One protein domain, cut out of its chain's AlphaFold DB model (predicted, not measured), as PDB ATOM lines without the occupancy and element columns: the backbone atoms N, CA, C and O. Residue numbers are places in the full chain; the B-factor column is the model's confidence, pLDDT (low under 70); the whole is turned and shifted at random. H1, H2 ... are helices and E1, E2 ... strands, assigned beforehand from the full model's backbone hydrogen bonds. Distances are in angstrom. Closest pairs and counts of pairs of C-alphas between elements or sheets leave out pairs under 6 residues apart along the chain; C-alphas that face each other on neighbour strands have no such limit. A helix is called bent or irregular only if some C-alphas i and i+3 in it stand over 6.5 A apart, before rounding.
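Overview. This is residues 13 to 162 of the 946 residues of a protein of Microcystis aeruginosa PCC 9809 (UniProt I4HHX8). A strongly twisted sheet of seven strands forms the core, with H3 and H4 covering one face and H2 and H5 the other, a three-layer arrangement; at one edge E7 and E1 turn away from the direction of the inner parallel strands. The short H1 lies off the sheet, at the end of a long link from E1. The 150 printed residues include five named helices and seven named strands, in the order E1 H1 E2 H2 E3 H3 E4 H4 E5 H5 E6 E7, a mixed class. The sheet is mixed, in the order E1 E7 E6 E5 E4 E3 E2. The whole is compact, with a radius of gyration of the C-alphas of 14.5 A and spans of 45 by 36 by 32 A.

Along the chain. The strands are E1, residues 13 to 16, from C-alpha 13 at (44.491, 31.379, 48.635); E7, 156 to 162, 18.5 A long, ending at C-alpha 162 at (51.019, 33.907, 49.541); E6, 145 to 150, 16.8 A; E5, 119 to 123; E4, 94 to 98; E3, 63 to 67; and E2, 35 to 39. The helices are H1, 29 to 32; H2, 46 to 52; H3, 74 to 90, 25.4 A, from C-alpha 74 at (36.076, 8.764, 59.452); H4, 104 to 113, 14.3 A; and H5, 131 to 141, 15.5 A. H2 and H3 are only just irregular: C-alphas 48 and 51 are 6.7 A apart, C-alphas 75 and 78 6.8 A.

Arrangement. E5 and E4 are parallel, with N 96 and O 120 at 2.8 A. E6 and E7 form an antiparallel hairpin, with N 157 and O 149 at 2.8 A; E1 and E7 are antiparallel, with N 15 and O 158 at 2.8 A. Four strand-helix-strand units, parallel neighbour strands with a helix between, have right-handed crossovers in E3, H3, E4 and E4, H4, E5, and left-handed ones in E2, H2, E3 and E5, H5, E6. H3 runs along E3 at a height over the sheet of 8.8 A, its closest C-alphas Ser 87 and Ile 64 6.2 A apart. On the same face, H4 runs along E5 at 8.7 A, its closest C-alphas Tyr 111 and Thr 119 6.2 A apart. On the opposite face are H2, at 9.5 A, and H5, at 8.4 A. H1 is close to H2 but not clearly touching, the closest C-alphas, Ala 32 and Leu 52, 6.6 A apart. Every O i to N i+4 pair is within hydrogen-bond range in H4 and H5, with 11 of 13 in H3 and 1 of 3 in H2, which has 2 of 4 O i to N i+3 pairs; H1 is too short for an i+4 pair.

Size, cuts and confidence. The C-alphas farthest apart are those of Lys 57 and Asn 162, 47.7 A. The printed part has no cut; the E1 to H1 link, 12 residues, is long. Mean pLDDT of the printed part is 85.8, with residues 20 to 33 and 53 to 60 under 70.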
ATOM      1  N   GLU A  13      45.599  30.722  49.319       92.12
ATOM      2  CA  GLU A  13      44.491  31.379  48.635       92.12
ATOM      3  C   GLU A  13      44.088  30.606  47.383       92.12
ATOM      4  O   GLU A  13      44.912  29.968  46.722       92.12
ATOM      5  N   LEU A  14      42.802  30.688  47.045       92.69
ATOM      6  CA  LEU A  14      42.246  30.133  45.818       92.69
ATOM      7  C   LEU A  14      42.286  31.194  44.713       92.69
ATOM      8  O   LEU A  14      41.572  32.193  44.766       92.69
ATOM      9  N   ILE A  15      43.117  30.966  43.698       92.81
ATOM     10  CA  ILE A  15      43.298  31.868  42.558       92.81
ATOM     11  C   ILE A  15      42.568  31.307  41.340       92.81
ATOM     12  O   ILE A  15      42.802  30.164  40.940       92.81
ATOM     13  N   GLU A  16      41.702  32.117  40.730       94.56
ATOM     14  CA  GLU A  16      40.967  31.741  39.521       94.56
ATOM     15  C   GLU A  16      41.946  31.461  38.371       94.56
ATOM     16  O   GLU A  16      42.741  32.320  37.983       94.56
ATOM     17  N   LYS A  17      41.887  30.251  37.807       90.88
ATOM     18  CA  LYS A  17      42.719  29.851  36.669       90.88
ATOM     19  C   LYS A  17      41.925  28.943  35.724       90.88
ATOM     20  O   LYS A  17      41.744  27.760  36.037       90.88
ATOM     21  N   PRO A  18      41.459  29.457  34.570       87.69
ATOM     22  CA  PRO A  18      40.675  28.673  33.624       87.69
ATOM     23  C   PRO A  18      41.521  27.586  32.949       87.69
ATOM     24  O   PRO A  18      42.726  27.747  32.755       87.69
ATOM     25  N   LEU A  19      40.872  26.496  32.534       81.69
ATOM     26  CA  LEU A  19      41.501  25.434  31.744       81.69
ATOM     27  C   LEU A  19      41.828  25.942  30.321       81.69
ATOM     28  O   LEU A  19      40.940  26.467  29.631       81.69
ATOM     29  N   ILE A  20      43.078  25.805  29.866       69.75
ATOM     30  CA  ILE A  20      43.542  26.349  28.578       69.75
ATOM     31  C   ILE A  20      42.992  25.498  27.414       69.75
ATOM     32  O   ILE A  20      42.785  24.294  27.522       69.75
ATOM     33  N   LYS A  21      42.705  26.127  26.261       50.66
ATOM     34  CA  LYS A  21      42.094  25.466  25.087       50.66
ATOM     35  C   LYS A  21      42.933  24.322  24.482       50.66
ATOM     36  O   LYS A  21      42.338  23.467  23.838       50.66
ATOM     37  N   SER A  22      44.254  24.281  24.683       46.25
ATOM     38  CA  SER A  22      45.121  23.150  24.288       46.25
ATOM     39  C   SER A  22      44.792  21.857  25.039       46.25
ATOM     40  O   SER A  22      44.984  20.770  24.498       46.25
ATOM     41  N   ASP A  23      44.230  21.992  26.242       49.62
ATOM     42  CA  ASP A  23      43.858  20.885  27.129       49.62
ATOM     43  C   ASP A  23      42.419  20.422  26.843       49.62
ATOM     44  O   ASP A  23      42.017  19.308  27.173       49.62
ATOM     45  N   LYS A  24      41.650  21.245  26.114       47.62
ATOM     46  CA  LYS A  24      40.339  20.909  25.547       47.62
ATOM     47  C   LYS A  24      40.494  20.098  24.257       47.62
ATOM     48  O   LYS A  24      39.977  20.487  23.207       47.62
ATOM     49  N   LYS A  25      41.176  18.948  24.299       48.12
ATOM     50  CA  LYS A  25      40.964  17.937  23.246       48.12
ATOM     51  C   LYS A  25      39.473  17.601  23.256       48.12
ATOM     52  O   LYS A  25      38.920  17.366  24.322       48.12
ATOM     53  N   GLN A  26      38.811  17.645  22.100       43.75
ATOM     54  CA  GLN A  26      37.376  17.364  21.977       43.75
ATOM     55  C   GLN A  26      37.074  16.014  22.655       43.75
ATOM     56  O   GLN A  26      37.470  14.961  22.151       43.75
ATOM     57  N   ILE A  27      36.462  16.053  23.844       51.22
ATOM     58  CA  ILE A  27      36.258  14.869  24.683       51.22
ATOM     59  C   ILE A  27      35.196  14.013  24.000       51.22
ATOM     60  O   ILE A  27      34.003  14.307  24.066       51.22
ATOM     61  N   ASN A  28      35.628  12.952  23.324       50.50
ATOM     62  CA  ASN A  28      34.706  11.930  22.863       50.50
ATOM     63  C   ASN A  28      34.332  11.061  24.072       50.50
ATOM     64  O   ASN A  28      35.160  10.280  24.546       50.50
ATOM     65  N   ARG A  29      33.107  11.228  24.591       52.09
ATOM     66  CA  ARG A  29      32.594  10.521  25.781       52.09
ATOM     67  C   ARG A  29      32.743   8.998  25.670       52.09
ATOM     68  O   ARG A  29      33.058   8.359  26.663       52.09
ATOM     69  N   GLU A  30      32.640   8.446  24.462       48.53
ATOM     70  CA  GLU A  30      32.805   7.007  24.188       48.53
ATOM     71  C   GLU A  30      34.255   6.515  24.337       48.53
ATOM     72  O   GLU A  30      34.486   5.343  24.604       48.53
ATOM     73  N   LYS A  31      35.253   7.402  24.208       51.00
ATOM     74  CA  LYS A  31      36.679   7.071  24.393       51.00
ATOM     75  C   LYS A  31      37.194   7.377  25.800       51.00
ATOM     76  O   LYS A  31      38.343   7.047  26.096       51.00
ATOM     77  N   ALA A  32      36.396   8.016  26.656       53.41
ATOM     78  CA  ALA A  32      36.814   8.505  27.972       53.41
ATOM     79  C   ALA A  32      36.574   7.513  29.132       53.41
ATOM     80  O   ALA A  32      37.187   7.684  30.183       53.41
ATOM     81  N   GLY A  33      35.773   6.458  28.926       63.19
ATOM     82  CA  GLY A  33      35.459   5.428  29.931       63.19
ATOM     83  C   GLY A  33      36.627   4.521  30.346       63.19
ATOM     84  O   GLY A  33      37.769   4.747  29.935       63.19
ATOM     85  N   ASN A  34      36.320   3.494  31.146       79.38
ATOM     86  CA  ASN A  34      37.221   2.504  31.766       79.38
ATOM     87  C   ASN A  34      37.929   2.957  33.047       79.38
ATOM     88  O   ASN A  34      39.111   2.688  33.227       79.38
ATOM     89  N   TRP A  35      37.233   3.635  33.952       86.12
ATOM     90  CA  TRP A  35      37.750   3.972  35.280       86.12
ATOM     91  C   TRP A  35      37.190   3.047  36.358       86.12
ATOM     92  O   TRP A  35      36.002   2.719  36.348       86.12
ATOM     93  N   HIS A  36      38.041   2.666  37.313       89.44
ATOM     94  CA  HIS A  36      37.625   1.944  38.507       89.44
ATOM     95  C   HIS A  36      37.073   2.935  39.532       89.44
ATOM     96  O   HIS A  36      37.840   3.668  40.156       89.44
ATOM     97  N   ILE A  37      35.750   2.995  39.683       90.69
ATOM     98  CA  ILE A  37      35.097   3.944  40.595       90.69
ATOM     99  C   ILE A  37      34.834   3.271  41.938       90.69
ATOM    100  O   ILE A  37      34.100   2.286  42.011       90.69
ATOM    101  N   ILE A  38      35.389   3.848  42.997       91.81
ATOM    102  CA  ILE A  38      35.151   3.466  44.384       91.81
ATOM    103  C   ILE A  38      34.347   4.596  45.028       91.81
ATOM    104  O   ILE A  38      34.811   5.730  45.118       91.81
ATOM    105  N   ALA A  39      33.116   4.289  45.429       91.50
ATOM    106  CA  ALA A  39      32.178   5.233  46.026       91.50
ATOM    107  C   ALA A  39      31.169   4.479  46.901       91.50
ATOM    108  O   ALA A  39      30.931   3.283  46.690       91.50
ATOM    109  N   HIS A  40      30.523   5.180  47.831       89.50
ATOM    110  CA  HIS A  40      29.324   4.664  48.488       89.50
ATOM    111  C   HIS A  40      28.162   4.521  47.488       89.50
ATOM    112  O   HIS A  40      28.050   5.281  46.526       89.50
ATOM    113  N   ALA A  41      27.285   3.533  47.703       86.00
ATOM    114  CA  ALA A  41      26.196   3.208  46.773       86.00
ATOM    115  C   ALA A  41      25.166   4.343  46.607       86.00
ATOM    116  O   ALA A  41      24.505   4.437  45.576       86.00
ATOM    117  N   ASP A  42      25.043   5.202  47.615       87.56
ATOM    118  CA  ASP A  42      24.158   6.363  47.683       87.56
ATOM    119  C   ASP A  42      24.834   7.674  47.237       87.56
ATOM    120  O   ASP A  42      24.237   8.745  47.350       87.56
ATOM    121  N   HIS A  43      26.064   7.622  46.708       88.69
ATOM    122  CA  HIS A  43      26.814   8.827  46.356       88.69
ATOM    123  C   HIS A  43      26.122   9.644  45.232       88.69
ATOM    124  O   HIS A  43      25.861   9.098  44.154       88.69
ATOM    125  N   PRO A  44      25.907  10.970  45.393       86.69
ATOM    126  CA  PRO A  44      25.109  11.786  44.462       86.69
ATOM    127  C   PRO A  44      25.602  11.809  43.009       86.69
ATOM    128  O   PRO A  44      24.805  11.858  42.075       86.69
ATOM    129  N   LEU A  45      26.923  11.761  42.798       86.06
ATOM    130  CA  LEU A  45      27.513  11.730  41.452       86.06
ATOM    131  C   LEU A  45      27.498  10.342  40.794       86.06
ATOM    132  O   LEU A  45      27.714  10.254  39.585       86.06
ATOM    133  N   LEU A  46      27.252   9.262  41.542       84.62
ATOM    134  CA  LEU A  46      27.417   7.894  41.041       84.62
ATOM    135  C   LEU A  46      26.540   7.575  39.810       84.62
ATOM    136  O   LEU A  46      27.082   7.018  38.852       84.62
ATOM    137  N   PRO A  47      25.250   7.981  39.740       82.62
ATOM    138  CA  PRO A  47      24.426   7.749  38.551       82.62
ATOM    139  C   PRO A  47      25.012   8.391  37.286       82.62
ATOM    140  O   PRO A  47      24.994   7.790  36.211       82.62
ATOM    141  N   ASN A  48      25.591   9.586  37.430       79.00
ATOM    142  CA  ASN A  48      26.134  10.375  36.325       79.00
ATOM    143  C   ASN A  48      27.553   9.932  35.922       79.00
ATOM    144  O   ASN A  48      27.949  10.100  34.769       79.00
ATOM    145  N   LEU A  49      28.312   9.350  36.854       79.75
ATOM    146  CA  LEU A  49      29.661   8.830  36.627       79.75
ATOM    147  C   LEU A  49      29.685   7.427  36.003       79.75
ATOM    148  O   LEU A  49      30.739   6.994  35.542       79.75
ATOM    149  N   SER A  50      28.543   6.736  35.925       71.31
ATOM    150  CA  SER A  50      28.414   5.418  35.277       71.31
ATOM    151  C   SER A  50      28.936   5.392  33.832       71.31
ATOM    152  O   SER A  50      29.481   4.384  33.391       71.31
ATOM    153  N   VAL A  51      28.884   6.528  33.122       73.31
ATOM    154  CA  VAL A  51      29.459   6.700  31.773       73.31
ATOM    155  C   VAL A  51      30.982   6.499  31.722       73.31
ATOM    156  O   VAL A  51      31.540   6.284  30.649       73.31
ATOM    157  N   LEU A  52      31.667   6.588  32.866       71.94
ATOM    158  CA  LEU A  52      33.111   6.392  32.978       71.94
ATOM    159  C   LEU A  52      33.497   4.955  33.331       71.94
ATOM    160  O   LEU A  52      34.678   4.621  33.235       71.94
ATOM    161  N   GLN A  53      32.547   4.108  33.730       67.88
ATOM    162  CA  GLN A  53      32.825   2.719  34.090       67.88
ATOM    163  C   GLN A  53      33.090   1.855  32.845       67.88
ATOM    164  O   GLN A  53      32.662   2.213  31.745       67.88
ATOM    165  N   PRO A  54      33.797   0.717  32.986       60.84
ATOM    166  CA  PRO A  54      34.022  -0.194  31.872       60.84
ATOM    167  C   PRO A  54      32.708  -0.784  31.350       60.84
ATOM    168  O   PRO A  54      31.950  -1.397  32.100       60.84
ATOM    169  N   THR A  55      32.451  -0.653  30.049       57.50
ATOM    170  CA  THR A  55      31.287  -1.260  29.377       57.50
ATOM    171  C   THR A  55      31.499  -2.742  29.046       57.50
ATOM    172  O   THR A  55      30.527  -3.469  28.839       57.50
ATOM    173  N   LEU A  56      32.750  -3.225  29.032       54.69
ATOM    174  CA  LEU A  56      33.131  -4.612  28.735       54.69
ATOM    175  C   LEU A  56      34.108  -5.158  29.793       54.69
ATOM    176  O   LEU A  56      35.087  -4.504  30.139       54.69
ATOM    177  N   LYS A  57      33.910  -6.408  30.245       51.59
ATOM    178  CA  LYS A  57      34.734  -7.079  31.284       51.59
ATOM    179  C   LYS A  57      36.230  -7.254  30.944       51.59
ATOM    180  O   LYS A  57      36.981  -7.709  31.800       51.59
ATOM    181  N   HIS A  58      36.658  -6.951  29.716       52.84
ATOM    182  CA  HIS A  58      38.020  -7.197  29.221       52.84
ATOM    183  C   HIS A  58      38.807  -5.925  28.868       52.84
ATOM    184  O   HIS A  58      39.950  -6.036  28.425       52.84
ATOM    185  N   GLU A  59      38.241  -4.730  29.048       60.44
ATOM    186  CA  GLU A  59      38.980  -3.490  28.798       60.44
ATOM    187  C   GLU A  59      39.878  -3.129  29.990       60.44
ATOM    188  O   GLU A  59      39.474  -3.225  31.147       60.44
ATOM    189  N   GLN A  60      41.126  -2.735  29.713       64.94
ATOM    190  CA  GLN A  60      42.058  -2.315  30.760       64.94
ATOM    191  C   GLN A  60      41.594  -0.995  31.383       64.94
ATOM    192  O   GLN A  60      41.436   0.008  30.684       64.94
ATOM    193  N   GLU A  61      41.411  -0.997  32.704       78.06
ATOM    194  CA  GLU A  61      41.062   0.214  33.445       78.06
ATOM    195  C   GLU A  61      42.197   1.246  33.366       78.06
ATOM    196  O   GLU A  61      43.369   0.902  33.535       78.06
ATOM    197  N   LYS A  62      41.845   2.513  33.144       82.75
ATOM    198  CA  LYS A  62      42.765   3.647  32.999       82.75
ATOM    199  C   LYS A  62      43.296   4.174  34.325       82.75
ATOM    200  O   LYS A  62      44.391   4.717  34.345       82.75
ATOM    201  N   GLY A  63      42.543   4.008  35.410       89.69
ATOM    202  CA  GLY A  63      42.909   4.469  36.745       89.69
ATOM    203  C   GLY A  63      41.777   4.335  37.751       89.69
ATOM    204  O   GLY A  63      40.740   3.739  37.450       89.69
ATOM    205  N   ILE A  64      42.005   4.874  38.945       94.62
ATOM    206  CA  ILE A  64      41.118   4.759  40.100       94.62
ATOM    207  C   ILE A  64      40.480   6.124  40.361       94.62
ATOM    208  O   ILE A  64      41.188   7.124  40.459       94.62
ATOM    209  N   ILE A  65      39.154   6.160  40.497       94.38
ATOM    210  CA  ILE A  65      38.397   7.326  40.964       94.38
ATOM    211  C   ILE A  65      37.828   6.998  42.340       94.38
ATOM    212  O   ILE A  65      37.106   6.015  42.493       94.38
ATOM    213  N   ILE A  66      38.130   7.835  43.322       95.44
ATOM    214  CA  ILE A  66      37.557   7.798  44.660       95.44
ATOM    215  C   ILE A  66      36.551   8.947  44.771       95.44
ATOM    216  O   ILE A  66      36.940  10.104  44.622       95.44
ATOM    217  N   CYS A  67      35.279   8.637  45.022       93.38
ATOM    218  CA  CYS A  67      34.239   9.642  45.264       93.38
ATOM    219  C   CYS A  67      33.823   9.610  46.732       93.38
ATOM    220  O   CYS A  67      33.234   8.622  47.179       93.38
ATOM    221  N   LEU A  68      34.123  10.693  47.446       93.12
ATOM    222  CA  LEU A  68      33.862  10.825  48.875       93.12
ATOM    223  C   LEU A  68      32.592  11.623  49.140       93.12
ATOM    224  O   LEU A  68      32.215  12.493  48.355       93.12
ATOM    225  N   LYS A  69      31.936  11.354  50.269       89.44
ATOM    226  CA  LYS A  69      30.767  12.138  50.695       89.44
ATOM    227  C   LYS A  69      31.107  13.619  50.937       89.44
ATOM    228  O   LYS A  69      32.266  13.959  51.182       89.44
ATOM    229  N   PRO A  70      30.098  14.516  50.892       82.75
ATOM    230  CA  PRO A  70      30.274  15.885  51.356       82.75
ATOM    231  C   PRO A  70      30.634  15.889  52.842       82.75
ATOM    232  O   PRO A  70      29.981  15.197  53.622       82.75
ATOM    233  N   HIS A  71      31.591  16.740  53.208       81.25
ATOM    234  CA  HIS A  71      32.170  16.873  54.549       81.25
ATOM    235  C   HIS A  71      33.072  15.698  54.988       81.25
ATOM    236  O   HIS A  71      32.767  14.533  54.721       81.25
ATOM    237  N   PRO A  72      34.193  15.992  55.671       83.75
ATOM    238  CA  PRO A  72      35.083  14.959  56.179       83.75
ATOM    239  C   PRO A  72      34.455  14.069  57.266       83.75
ATOM    240  O   PRO A  72      33.891  14.572  58.236       83.75
ATOM    241  N   ASP A  73      34.585  12.746  57.113       87.06
ATOM    242  CA  ASP A  73      34.059  11.723  58.023       87.06
ATOM    243  C   ASP A  73      34.999  10.502  58.074       87.06
ATOM    244  O   ASP A  73      35.572  10.083  57.066       87.06
ATOM    245  N   GLU A  74      35.175   9.909  59.258       90.75
ATOM    246  CA  GLU A  74      36.076   8.764  59.452       90.75
ATOM    247  C   GLU A  74      35.635   7.503  58.687       90.75
ATOM    248  O   GLU A  74      36.469   6.662  58.350       90.75
ATOM    249  N   SER A  75      34.347   7.363  58.365       90.38
ATOM    250  CA  SER A  75      33.828   6.230  57.590       90.38
ATOM    251  C   SER A  75      34.370   6.173  56.157       90.38
ATOM    252  O   SER A  75      34.366   5.103  55.548       90.38
ATOM    253  N   GLU A  76      34.907   7.281  55.641       92.69
ATOM    254  CA  GLU A  76      35.502   7.367  54.305       92.69
ATOM    255  C   GLU A  76      36.970   6.876  54.268       92.69
ATOM    256  O   GLU A  76      37.530   6.659  53.189       92.69
ATOM    257  N   ILE A  77      37.609   6.647  55.428       94.38
ATOM    258  CA  ILE A  77      39.029   6.245  55.528       94.38
ATOM    259  C   ILE A  77      39.291   4.895  54.844       94.38
ATOM    260  O   ILE A  77      40.277   4.754  54.117       94.38
ATOM    261  N   ASP A  78      38.417   3.902  55.044       94.25
ATOM    262  CA  ASP A  78      38.565   2.583  54.407       94.25
ATOM    263  C   ASP A  78      38.531   2.706  52.877       94.25
ATOM    264  O   ASP A  78      39.339   2.112  52.158       94.25
ATOM    265  N   LEU A  79      37.640   3.564  52.379       93.94
ATOM    266  CA  LEU A  79      37.456   3.822  50.961       93.94
ATOM    267  C   LEU A  79      38.697   4.504  50.356       93.94
ATOM    268  O   LEU A  79      39.202   4.056  49.318       93.94
ATOM    269  N   LEU A  80      39.241   5.514  51.047       94.94
ATOM    270  CA  LEU A  80      40.503   6.179  50.706       94.94
ATOM    271  C   LEU A  80      41.675   5.199  50.620       94.94
ATOM    272  O   LEU A  80      42.376   5.145  49.603       94.94
ATOM    273  N   LEU A  81      41.873   4.397  51.669       96.88
ATOM    274  CA  LEU A  81      42.959   3.423  51.741       96.88
ATOM    275  C   LEU A  81      42.835   2.363  50.653       96.88
ATOM    276  O   LEU A  81      43.822   2.049  49.983       96.88
ATOM    277  N   LYS A  82      41.629   1.837  50.431       95.88
ATOM    278  CA  LYS A  82      41.366   0.838  49.395       95.88
ATOM    279  C   LYS A  82      41.728   1.360  48.008       95.88
ATOM    280  O   LYS A  82      42.431   0.671  47.267       95.88
ATOM    281  N   GLY A  83      41.289   2.571  47.662       95.62
ATOM    282  CA  GLY A  83      41.586   3.159  46.357       95.62
ATOM    283  C   GLY A  83      43.059   3.511  46.171       95.62
ATOM    284  O   GLY A  83      43.635   3.198  45.127       95.62
ATOM    285  N   ALA A  84      43.708   4.059  47.198       97.19
ATOM    286  CA  ALA A  84      45.135   4.363  47.153       97.19
ATOM    287  C   ALA A  84      46.002   3.098  47.042       97.19
ATOM    288  O   ALA A  84      46.877   3.023  46.177       97.19
ATOM    289  N   LYS A  85      45.740   2.068  47.861       97.38
ATOM    290  CA  LYS A  85      46.465   0.784  47.809       97.38
ATOM    291  C   LYS A  85      46.283   0.099  46.448       97.38
ATOM    292  O   LYS A  85      47.244  -0.457  45.913       97.38
ATOM    293  N   LEU A  86      45.088   0.176  45.854       96.12
ATOM    294  CA  LEU A  86      44.834  -0.335  44.503       96.12
ATOM    295  C   LEU A  86      45.627   0.441  43.440       96.12
ATOM    296  O   LEU A  86      46.305  -0.172  42.617       96.12
ATOM    297  N   SER A  87      45.609   1.774  43.499       96.12
ATOM    298  CA  SER A  87      46.378   2.639  42.596       96.12
ATOM    299  C   SER A  87      47.884   2.366  42.665       96.12
ATOM    300  O   SER A  87      48.520   2.217  41.619       96.12
ATOM    301  N   ILE A  88      48.445   2.187  43.867       96.50
ATOM    302  CA  ILE A  88      49.857   1.813  44.067       96.50
ATOM    303  C   ILE A  88      50.153   0.452  43.434       96.50
ATOM    304  O   ILE A  88      51.128   0.310  42.691       96.50
ATOM    305  N   LYS A  89      49.307  -0.549  43.706       95.38
ATOM    306  CA  LYS A  89      49.476  -1.917  43.202       95.38
ATOM    307  C   LYS A  89      49.458  -1.970  41.674       95.38
ATOM    308  O   LYS A  89      50.268  -2.680  41.081       95.38
ATOM    309  N   GLU A  90      48.549  -1.231  41.045       93.50
ATOM    310  CA  GLU A  90      48.384  -1.222  39.589       93.50
ATOM    311  C   GLU A  90      49.247  -0.175  38.878       93.50
ATOM    312  O   GLU A  90      49.369  -0.218  37.655       93.50
ATOM    313  N   LYS A  91      49.871   0.739  39.634       93.75
ATOM    314  CA  LYS A  91      50.626   1.898  39.132       93.75
ATOM    315  C   LYS A  91      49.802   2.761  38.175       93.75
ATOM    316  O   LYS A  91      50.301   3.201  37.140       93.75
ATOM    317  N   LYS A  92      48.534   2.985  38.516       93.19
ATOM    318  CA  LYS A  92      47.595   3.760  37.696       93.19
ATOM    319  C   LYS A  92      47.190   5.066  38.377       93.19
ATOM    320  O   LYS A  92      47.169   5.088  39.606       93.19
ATOM    321  N   PRO A  93      46.826   6.112  37.611       94.75
ATOM    322  CA  PRO A  93      46.385   7.395  38.145       94.75
ATOM    323  C   PRO A  93      45.330   7.289  39.248       94.75
ATOM    324  O   PRO A  93      44.441   6.434  39.179       94.75
ATOM    325  N   LEU A  94      45.421   8.195  40.221       96.88
ATOM    326  CA  LEU A  94      44.475   8.334  41.324       96.88
ATOM    327  C   LEU A  94      43.719   9.658  41.206       96.88
ATOM    328  O   LEU A  94      44.323  10.728  41.222       96.88
ATOM    329  N   ILE A  95      42.396   9.595  41.119       96.31
ATOM    330  CA  ILE A  95      41.522  10.766  41.074       96.31
ATOM    331  C   ILE A  95      40.676  10.775  42.341       96.31
ATOM    332  O   ILE A  95      39.976   9.806  42.623       96.31
ATOM    333  N   LEU A  96      40.728  11.867  43.089       96.69
ATOM    334  CA  LEU A  96      39.955  12.089  44.299       96.69
ATOM    335  C   LEU A  96      38.892  13.153  44.026       96.69
ATOM    336  O   LEU A  96      39.224  14.277  43.657       96.69
ATOM    337  N   ILE A  97      37.624  12.797  44.197       95.62
ATOM    338  CA  ILE A  97      36.481  13.693  44.023       95.62
ATOM    339  C   ILE A  97      35.866  13.942  45.394       95.62
ATOM    340  O   ILE A  97      35.471  13.000  46.082       95.62
ATOM    341  N   GLN A  98      35.774  15.215  45.763       95.12
ATOM    342  CA  GLN A  98      35.243  15.669  47.046       95.12
ATOM    343  C   GLN A  98      34.368  16.916  46.858       95.12
ATOM    344  O   GLN A  98      34.354  17.526  45.787       95.12
ATOM    345  N   GLN A  99      33.637  17.295  47.904       93.06
ATOM    346  CA  GLN A  99      32.907  18.558  47.972       93.06
ATOM    347  C   GLN A  99      33.176  19.213  49.325       93.06
ATOM    348  O   GLN A  99      32.808  18.659  50.363       93.06
ATOM    349  N   GLY A 100      33.744  20.419  49.300       88.25
ATOM    350  CA  GLY A 100      33.953  21.227  50.500       88.25
ATOM    351  C   GLY A 100      35.223  20.899  51.288       88.25
ATOM    352  O   GLY A 100      35.295  21.268  52.456       88.25
ATOM    353  N   GLY A 101      36.215  20.260  50.668       90.38
ATOM    354  CA  GLY A 101      37.529  20.014  51.257       90.38
ATOM    355  C   GLY A 101      37.650  18.715  52.052       90.38
ATOM    356  O   GLY A 101      36.789  17.836  52.001       90.38
ATOM    357  N   GLY A 102      38.757  18.610  52.790       91.94
ATOM    358  CA  GLY A 102      38.935  17.630  53.855       91.94
ATOM    359  C   GLY A 102      39.816  16.435  53.515       91.94
ATOM    360  O   GLY A 102      40.297  15.795  54.435       91.94
ATOM    361  N   TYR A 103      40.068  16.101  52.250       95.62
ATOM    362  CA  TYR A 103      40.840  14.893  51.912       95.62
ATOM    363  C   TYR A 103      42.039  15.158  51.002       95.62
ATOM    364  O   TYR A 103      42.742  14.229  50.588       95.62
ATOM    365  N   ALA A 104      42.309  16.425  50.696       95.75
ATOM    366  CA  ALA A 104      43.353  16.788  49.758       95.75
ATOM    367  C   ALA A 104      44.749  16.493  50.331       95.75
ATOM    368  O   ALA A 104      45.622  16.042  49.591       95.75
ATOM    369  N   SER A 105      44.972  16.646  51.642       96.69
ATOM    370  CA  SER A 105      46.260  16.348  52.285       96.69
ATOM    371  C   SER A 105      46.683  14.883  52.127       96.69
ATOM    372  O   SER A 105      47.864  14.592  51.890       96.69
ATOM    373  N   PHE A 106      45.718  13.957  52.146       97.69
ATOM    374  CA  PHE A 106      45.970  12.546  51.849       97.69
ATOM    375  C   PHE A 106      46.497  12.367  50.419       97.69
ATOM    376  O   PHE A 106      47.524  11.719  50.218       97.69
ATOM    377  N   ALA A 107      45.852  12.991  49.427       97.44
ATOM    378  CA  ALA A 107      46.279  12.926  48.028       97.44
ATOM    379  C   ALA A 107      47.630  13.623  47.779       97.44
ATOM    380  O   ALA A 107      48.460  13.108  47.024       97.44
ATOM    381  N   ARG A 108      47.898  14.751  48.454       97.38
ATOM    382  CA  ARG A 108      49.210  15.426  48.438       97.38
ATOM    383  C   ARG A 108      50.297  14.460  48.902       97.38
ATOM    384  O   ARG A 108      51.286  14.255  48.199       97.38
ATOM    385  N   THR A 109      50.086  13.807  50.044       97.88
ATOM    386  CA  THR A 109      51.025  12.816  50.585       97.88
ATOM    387  C   THR A 109      51.159  11.591  49.682       97.88
ATOM    388  O   THR A 109      52.277  11.154  49.411       97.88
ATOM    389  N   PHE A 110      50.051  11.086  49.137       98.19
ATOM    390  CA  PHE A 110      50.051   9.985  48.178       98.19
ATOM    391  C   PHE A 110      50.966  10.256  46.987       98.19
ATOM    392  O   PHE A 110      51.808   9.419  46.649       98.19
ATOM    393  N   TYR A 111      50.852  11.444  46.395       97.56
ATOM    394  CA  TYR A 111      51.703  11.848  45.287       97.56
ATOM    395  C   TYR A 111      53.173  11.976  45.707       97.56
ATOM    396  O   TYR A 111      54.064  11.533  44.983       97.56
ATOM    397  N   LEU A 112      53.459  12.528  46.892       95.62
ATOM    398  CA  LEU A 112      54.830  12.621  47.405       95.62
ATOM    399  C   LEU A 112      55.479  11.249  47.636       95.62
ATOM    400  O   LEU A 112      56.688  11.113  47.439       95.62
ATOM    401  N   GLU A 113      54.696  10.241  48.019       96.62
ATOM    402  CA  GLU A 113      55.142   8.849  48.130       96.62
ATOM    403  C   GLU A 113      55.302   8.162  46.767       96.62
ATOM    404  O   GLU A 113      56.167   7.295  46.622       96.62
ATOM    405  N   ASN A 114      54.514   8.571  45.767       96.69
ATOM    406  CA  ASN A 114      54.370   7.897  44.477       96.69
ATOM    407  C   ASN A 114      54.447   8.877  43.293       96.69
ATOM    408  O   ASN A 114      53.532   8.945  42.478       96.69
ATOM    409  N   ARG A 115      55.556   9.616  43.162       94.31
ATOM    410  CA  ARG A 115      55.740  10.705  42.171       94.31
ATOM    411  C   ARG A 115      55.481  10.329  40.711       94.31
ATOM    412  O   ARG A 115      55.232  11.200  39.887       94.31
ATOM    413  N   GLN A 116      55.580   9.047  40.391       94.31
ATOM    414  CA  GLN A 116      55.321   8.477  39.074       94.31
ATOM    415  C   GLN A 116      53.831   8.255  38.767       94.31
ATOM    416  O   GLN A 116      53.501   7.937  37.627       94.31
ATOM    417  N   ILE A 117      52.945   8.350  39.763       96.06
ATOM    418  CA  ILE A 117      51.504   8.131  39.615       96.06
ATOM    419  C   ILE A 117      50.805   9.497  39.541       96.06
ATOM    420  O   ILE A 117      50.787  10.217  40.545       96.06
ATOM    421  N   PRO A 118      50.200   9.862  38.393       95.19
ATOM    422  CA  PRO A 118      49.407  11.080  38.294       95.19
ATOM    423  C   PRO A 118      48.281  11.078  39.328       95.19
ATOM    424  O   PRO A 118      47.591  10.073  39.510       95.19
ATOM    425  N   THR A 119      48.119  12.195  40.026       97.06
ATOM    426  CA  THR A 119      47.161  12.344  41.120       97.06
ATOM    427  C   THR A 119      46.370  13.630  40.919       97.06
ATOM    428  O   THR A 119      46.957  14.701  40.776       97.06
ATOM    429  N   CYS A 120      45.044  13.533  40.899       96.12
ATOM    430  CA  CYS A 120      44.153  14.676  40.714       96.12
ATOM    431  C   CYS A 120      43.181  14.777  41.888       96.12
ATOM    432  O   CYS A 120      42.538  13.785  42.218       96.12
ATOM    433  N   VAL A 121      43.033  15.958  42.479       97.25
ATOM    434  CA  VAL A 121      41.985  16.260  43.461       97.25
ATOM    435  C   VAL A 121      41.024  17.263  42.842       97.25
ATOM    436  O   VAL A 121      41.451  18.325  42.390       97.25
ATOM    437  N   ILE A 122      39.738  16.922  42.820       96.44
ATOM    438  CA  ILE A 122      38.674  17.739  42.243       96.44
ATOM    439  C   ILE A 122      37.641  18.019  43.329       96.44
ATOM    440  O   ILE A 122      36.854  17.141  43.688       96.44
ATOM    441  N   ASP A 123      37.643  19.251  43.828       96.06
ATOM    442  CA  ASP A 123      36.599  19.767  44.706       96.06
ATOM    443  C   ASP A 123      35.509  20.433  43.865       96.06
ATOM    444  O   ASP A 123      35.780  21.399  43.144       96.06
ATOM    445  N   ILE A 124      34.296  19.882  43.880       94.88
ATOM    446  CA  ILE A 124      33.200  20.354  43.031       94.88
ATOM    447  C   ILE A 124      31.839  20.192  43.715       94.88
ATOM    448  O   ILE A 124      31.581  19.146  44.314       94.88
ATOM    449  N   PRO A 125      30.909  21.155  43.564       94.06
ATOM    450  CA  PRO A 125      29.525  20.955  43.968       94.06
ATOM    451  C   PRO A 125      28.911  19.782  43.196       94.06
ATOM    452  O   PRO A 125      28.762  19.817  41.973       94.06
ATOM    453  N   PHE A 126      28.525  18.719  43.900       91.62
ATOM    454  CA  PHE A 126      28.051  17.469  43.295       91.62
ATOM    455  C   PHE A 126      26.768  17.631  42.477       91.62
ATOM    456  O   PHE A 126      26.486  16.831  41.587       91.62
ATOM    457  N   HIS A 127      25.996  18.677  42.754       90.19
ATOM    458  CA  HIS A 127      24.773  19.015  42.038       90.19
ATOM    459  C   HIS A 127      25.019  19.892  40.795       90.19
ATOM    460  O   HIS A 127      24.074  20.203  40.068       90.19
ATOM    461  N   HIS A 128      26.270  20.279  40.518       90.44
ATOM    462  CA  HIS A 128      26.604  21.125  39.379       90.44
ATOM    463  C   HIS A 128      26.256  20.424  38.047       90.44
ATOM    464  O   HIS A 128      26.706  19.300  37.794       90.44
ATOM    465  N   PRO A 129      25.520  21.081  37.125       86.81
ATOM    466  CA  PRO A 129      24.964  20.434  35.930       86.81
ATOM    467  C   PRO A 129      26.027  19.893  34.963       86.81
ATOM    468  O   PRO A 129      25.765  18.967  34.198       86.81
ATOM    469  N   ASN A 130      27.241  20.451  34.996       86.88
ATOM    470  CA  ASN A 130      28.366  20.025  34.159       86.88
ATOM    471  C   ASN A 130      29.439  19.229  34.920       86.88
ATOM    472  O   ASN A 130      30.542  19.079  34.394       86.88
ATOM    473  N   ALA A 131      29.153  18.724  36.129       87.94
ATOM    474  CA  ALA A 131      30.154  18.070  36.979       87.94
ATOM    475  C   ALA A 131      30.951  16.974  36.248       87.94
ATOM    476  O   ALA A 131      32.177  17.008  36.236       87.94
ATOM    477  N   VAL A 132      30.277  16.068  35.530       85.62
ATOM    478  CA  VAL A 132      30.939  14.978  34.781       85.62
ATOM    479  C   VAL A 132      31.881  15.500  33.692       85.62
ATOM    480  O   VAL A 132      32.976  14.974  33.514       85.62
ATOM    481  N   ASN A 133      31.481  16.543  32.960       83.88
ATOM    482  CA  ASN A 133      32.315  17.121  31.900       83.88
ATOM    483  C   ASN A 133      33.558  17.812  32.479       83.88
ATOM    484  O   ASN A 133      34.632  17.742  31.882       83.88
ATOM    485  N   ILE A 134      33.406  18.478  33.629       87.94
ATOM    486  CA  ILE A 134      34.514  19.092  34.363       87.94
ATOM    487  C   ILE A 134      35.492  18.010  34.820       87.94
ATOM    488  O   ILE A 134      36.666  18.076  34.466       87.94
ATOM    489  N   ILE A 135      34.988  16.971  35.494       88.94
ATOM    490  CA  ILE A 135      35.785  15.830  35.965       88.94
ATOM    491  C   ILE A 135      36.585  15.218  34.809       88.94
ATOM    492  O   ILE A 135      37.799  15.073  34.898       88.94
ATOM    493  N   LEU A 136      35.932  14.945  33.679       85.00
ATOM    494  CA  LEU A 136      36.591  14.418  32.483       85.00
ATOM    495  C   LEU A 136      37.707  15.321  31.945       85.00
ATOM    496  O   LEU A 136      38.737  14.823  31.484       85.00
ATOM    497  N   SER A 137      37.496  16.636  31.981       85.88
ATOM    498  CA  SER A 137      38.472  17.608  31.488       85.88
ATOM    499  C   SER A 137      39.716  17.639  32.376       85.88
ATOM    500  O   SER A 137      40.828  17.592  31.859       85.88
ATOM    501  N   GLU A 138      39.539  17.640  33.699       90.62
ATOM    502  CA  GLU A 138      40.648  17.655  34.663       90.62
ATOM    503  C   GLU A 138      41.435  16.348  34.673       90.62
ATOM    504  O   GLU A 138      42.665  16.365  34.660       90.62
ATOM    505  N   ILE A 139      40.738  15.208  34.615       87.06
ATOM    506  CA  ILE A 139      41.376  13.892  34.502       87.06
ATOM    507  C   ILE A 139      42.267  13.840  33.256       87.06
ATOM    508  O   ILE A 139      43.390  13.350  33.317       87.06
ATOM    509  N   THR A 140      41.780  14.358  32.124       83.44
ATOM    510  CA  THR A 140      42.527  14.342  30.857       83.44
ATOM    511  C   THR A 140      43.715  15.306  30.864       83.44
ATOM    512  O   THR A 140      44.704  15.047  30.185       83.44
ATOM    513  N   ALA A 141      43.617  16.413  31.602       85.00
ATOM    514  CA  ALA A 141      44.664  17.427  31.696       85.00
ATOM    515  C   ALA A 141      45.735  17.114  32.760       85.00
ATOM    516  O   ALA A 141      46.742  17.816  32.841       85.00
ATOM    517  N   THR A 142      45.523  16.101  33.608       85.75
ATOM    518  CA  THR A 142      46.423  15.808  34.729       85.75
ATOM    519  C   THR A 142      47.534  14.840  34.328       85.75
ATOM    520  O   THR A 142      47.321  13.634  34.249       85.75
ATOM    521  N   ASP A 143      48.746  15.377  34.175       86.44
ATOM    522  CA  ASP A 143      49.960  14.594  33.893       86.44
ATOM    523  C   ASP A 143      50.824  14.325  35.144       86.44
ATOM    524  O   ASP A 143      51.680  13.441  35.139       86.44
ATOM    525  N   SER A 144      50.630  15.093  36.222       91.50
ATOM    526  CA  SER A 144      51.396  14.973  37.475       91.50
ATOM    527  C   SER A 144      50.484  15.130  38.698       91.50
ATOM    528  O   SER A 144      49.569  14.327  38.853       91.50
ATOM    529  N   TYR A 145      50.702  16.129  39.556       94.81
ATOM    530  CA  TYR A 145      49.778  16.483  40.631       94.81
ATOM    531  C   TYR A 145      48.930  17.686  40.224       94.81
ATOM    532  O   TYR A 145      49.474  18.744  39.903       94.81
ATOM    533  N   THR A 146      47.613  17.532  40.281       93.94
ATOM    534  CA  THR A 146      46.652  18.610  40.039       93.94
ATOM    535  C   THR A 146      45.671  18.667  41.198       93.94
ATOM    536  O   THR A 146      45.140  17.647  41.620       93.94
ATOM    537  N   GLU A 147      45.393  19.865  41.692       95.19
ATOM    538  CA  GLU A 147      44.407  20.082  42.744       95.19
ATOM    539  C   GLU A 147      43.576  21.313  42.405       95.19
ATOM    540  O   GLU A 147      44.119  22.411  42.253       95.19
ATOM    541  N   VAL A 148      42.272  21.110  42.231       95.69
ATOM    542  CA  VAL A 148      41.359  22.111  41.679       95.69
ATOM    543  C   VAL A 148      40.100  22.236  42.504       95.69
ATOM    544  O   VAL A 148      39.565  21.254  43.010       95.69
ATOM    545  N   TYR A 149      39.604  23.466  42.559       96.00
ATOM    546  CA  TYR A 149      38.373  23.819  43.244       96.00
ATOM    547  C   TYR A 149      37.419  24.477  42.262       96.00
ATOM    548  O   TYR A 149      37.823  25.357  41.498       96.00
ATOM    549  N   TYR A 150      36.163  24.054  42.289       95.69
ATOM    550  CA  TYR A 150      35.086  24.637  41.507       95.69
ATOM    551  C   TYR A 150      34.060  25.290  42.421       95.69
ATOM    552  O   TYR A 150      33.647  24.700  43.414       95.69
ATOM    553  N   ASP A 151      33.638  26.506  42.080       94.31
ATOM    554  CA  ASP A 151      32.493  27.134  42.740       94.31
ATOM    555  C   ASP A 151      31.159  26.693  42.104       94.31
ATOM    556  O   ASP A 151      31.119  25.982  41.095       94.31
ATOM    557  N   GLU A 152      30.048  27.166  42.671       93.12
ATOM    558  CA  GLU A 152      28.689  26.907  42.171       93.12
ATOM    559  C   GLU A 152      28.446  27.418  40.738       93.12
ATOM    560  O   GLU A 152      27.539  26.951  40.049       93.12
ATOM    561  N   ASN A 153      29.267  28.361  40.260       92.12
ATOM    562  CA  ASN A 153      29.191  28.917  38.908       92.12
ATOM    563  C   ASN A 153      30.094  28.171  37.909       92.12
ATOM    564  O   ASN A 153      30.138  28.533  36.728       92.12
ATOM    565  N   GLY A 154      30.847  27.167  38.365       89.81
ATOM    566  CA  GLY A 154      31.809  26.432  37.553       89.81
ATOM    567  C   GLY A 154      33.115  27.189  37.280       89.81
ATOM    568  O   GLY A 154      33.841  26.816  36.352       89.81
ATOM    569  N   LYS A 155      33.445  28.238  38.051       94.19
ATOM    570  CA  LYS A 155      34.781  28.851  38.015       94.19
ATOM    571  C   LYS A 155      35.801  27.915  38.645       94.19
ATOM    572  O   LYS A 155      35.567  27.361  39.709       94.19
ATOM    573  N   ARG A 156      36.950  27.790  37.979       94.69
ATOM    574  CA  ARG A 156      38.064  26.923  38.371       94.69
ATOM    575  C   ARG A 156      39.116  27.715  39.137       94.69
ATOM    576  O   ARG A 156      39.628  28.709  38.617       94.69
ATOM    577  N   PHE A 157      39.502  27.226  40.306       95.44
ATOM    578  CA  PHE A 157      40.519  27.816  41.169       95.44
ATOM    579  C   PHE A 157      41.645  26.822  41.467       95.44
ATOM    580  O   PHE A 157      41.430  25.612  41.511       95.44
ATOM    581  N   LEU A 158      42.847  27.354  41.685       93.81
ATOM    582  CA  LEU A 158      44.013  26.621  42.178       93.81
ATOM    583  C   LEU A 158      44.492  27.220  43.495       93.81
ATOM    584  O   LEU A 158      44.384  28.429  43.702       93.81
ATOM    585  N   ARG A 159      45.098  26.389  44.340       93.00
ATOM    586  CA  ARG A 159      45.765  26.846  45.560       93.00
ATOM    587  C   ARG A 159      47.083  27.539  45.235       93.00
ATOM    588  O   ARG A 159      47.880  27.044  44.436       93.00
ATOM    589  N   GLN A 160      47.321  28.667  45.886       91.69
ATOM    590  CA  GLN A 160      48.572  29.409  45.820       91.69
ATOM    591  C   GLN A 160      48.987  29.844  47.219       91.69
ATOM    592  O   GLN A 160      48.171  30.335  47.995       91.69
ATOM    593  N   LEU A 161      50.271  29.671  47.527       92.31
ATOM    594  CA  LEU A 161      50.858  30.158  48.766       92.31
ATOM    595  C   LEU A 161      51.250  31.630  48.612       92.31
ATOM    596  O   LEU A 161      52.006  31.979  47.699       92.31
ATOM    597  N   ASN A 162      50.773  32.470  49.526       90.69
ATOM    598  CA  ASN A 162      51.019  33.907  49.541       90.69
ATOM    599  C   ASN A 162      51.669  34.342  50.857       90.69
ATOM    600  O   ASN A 162      51.350  33.842  51.935       90.69
TER     601      ASN A 162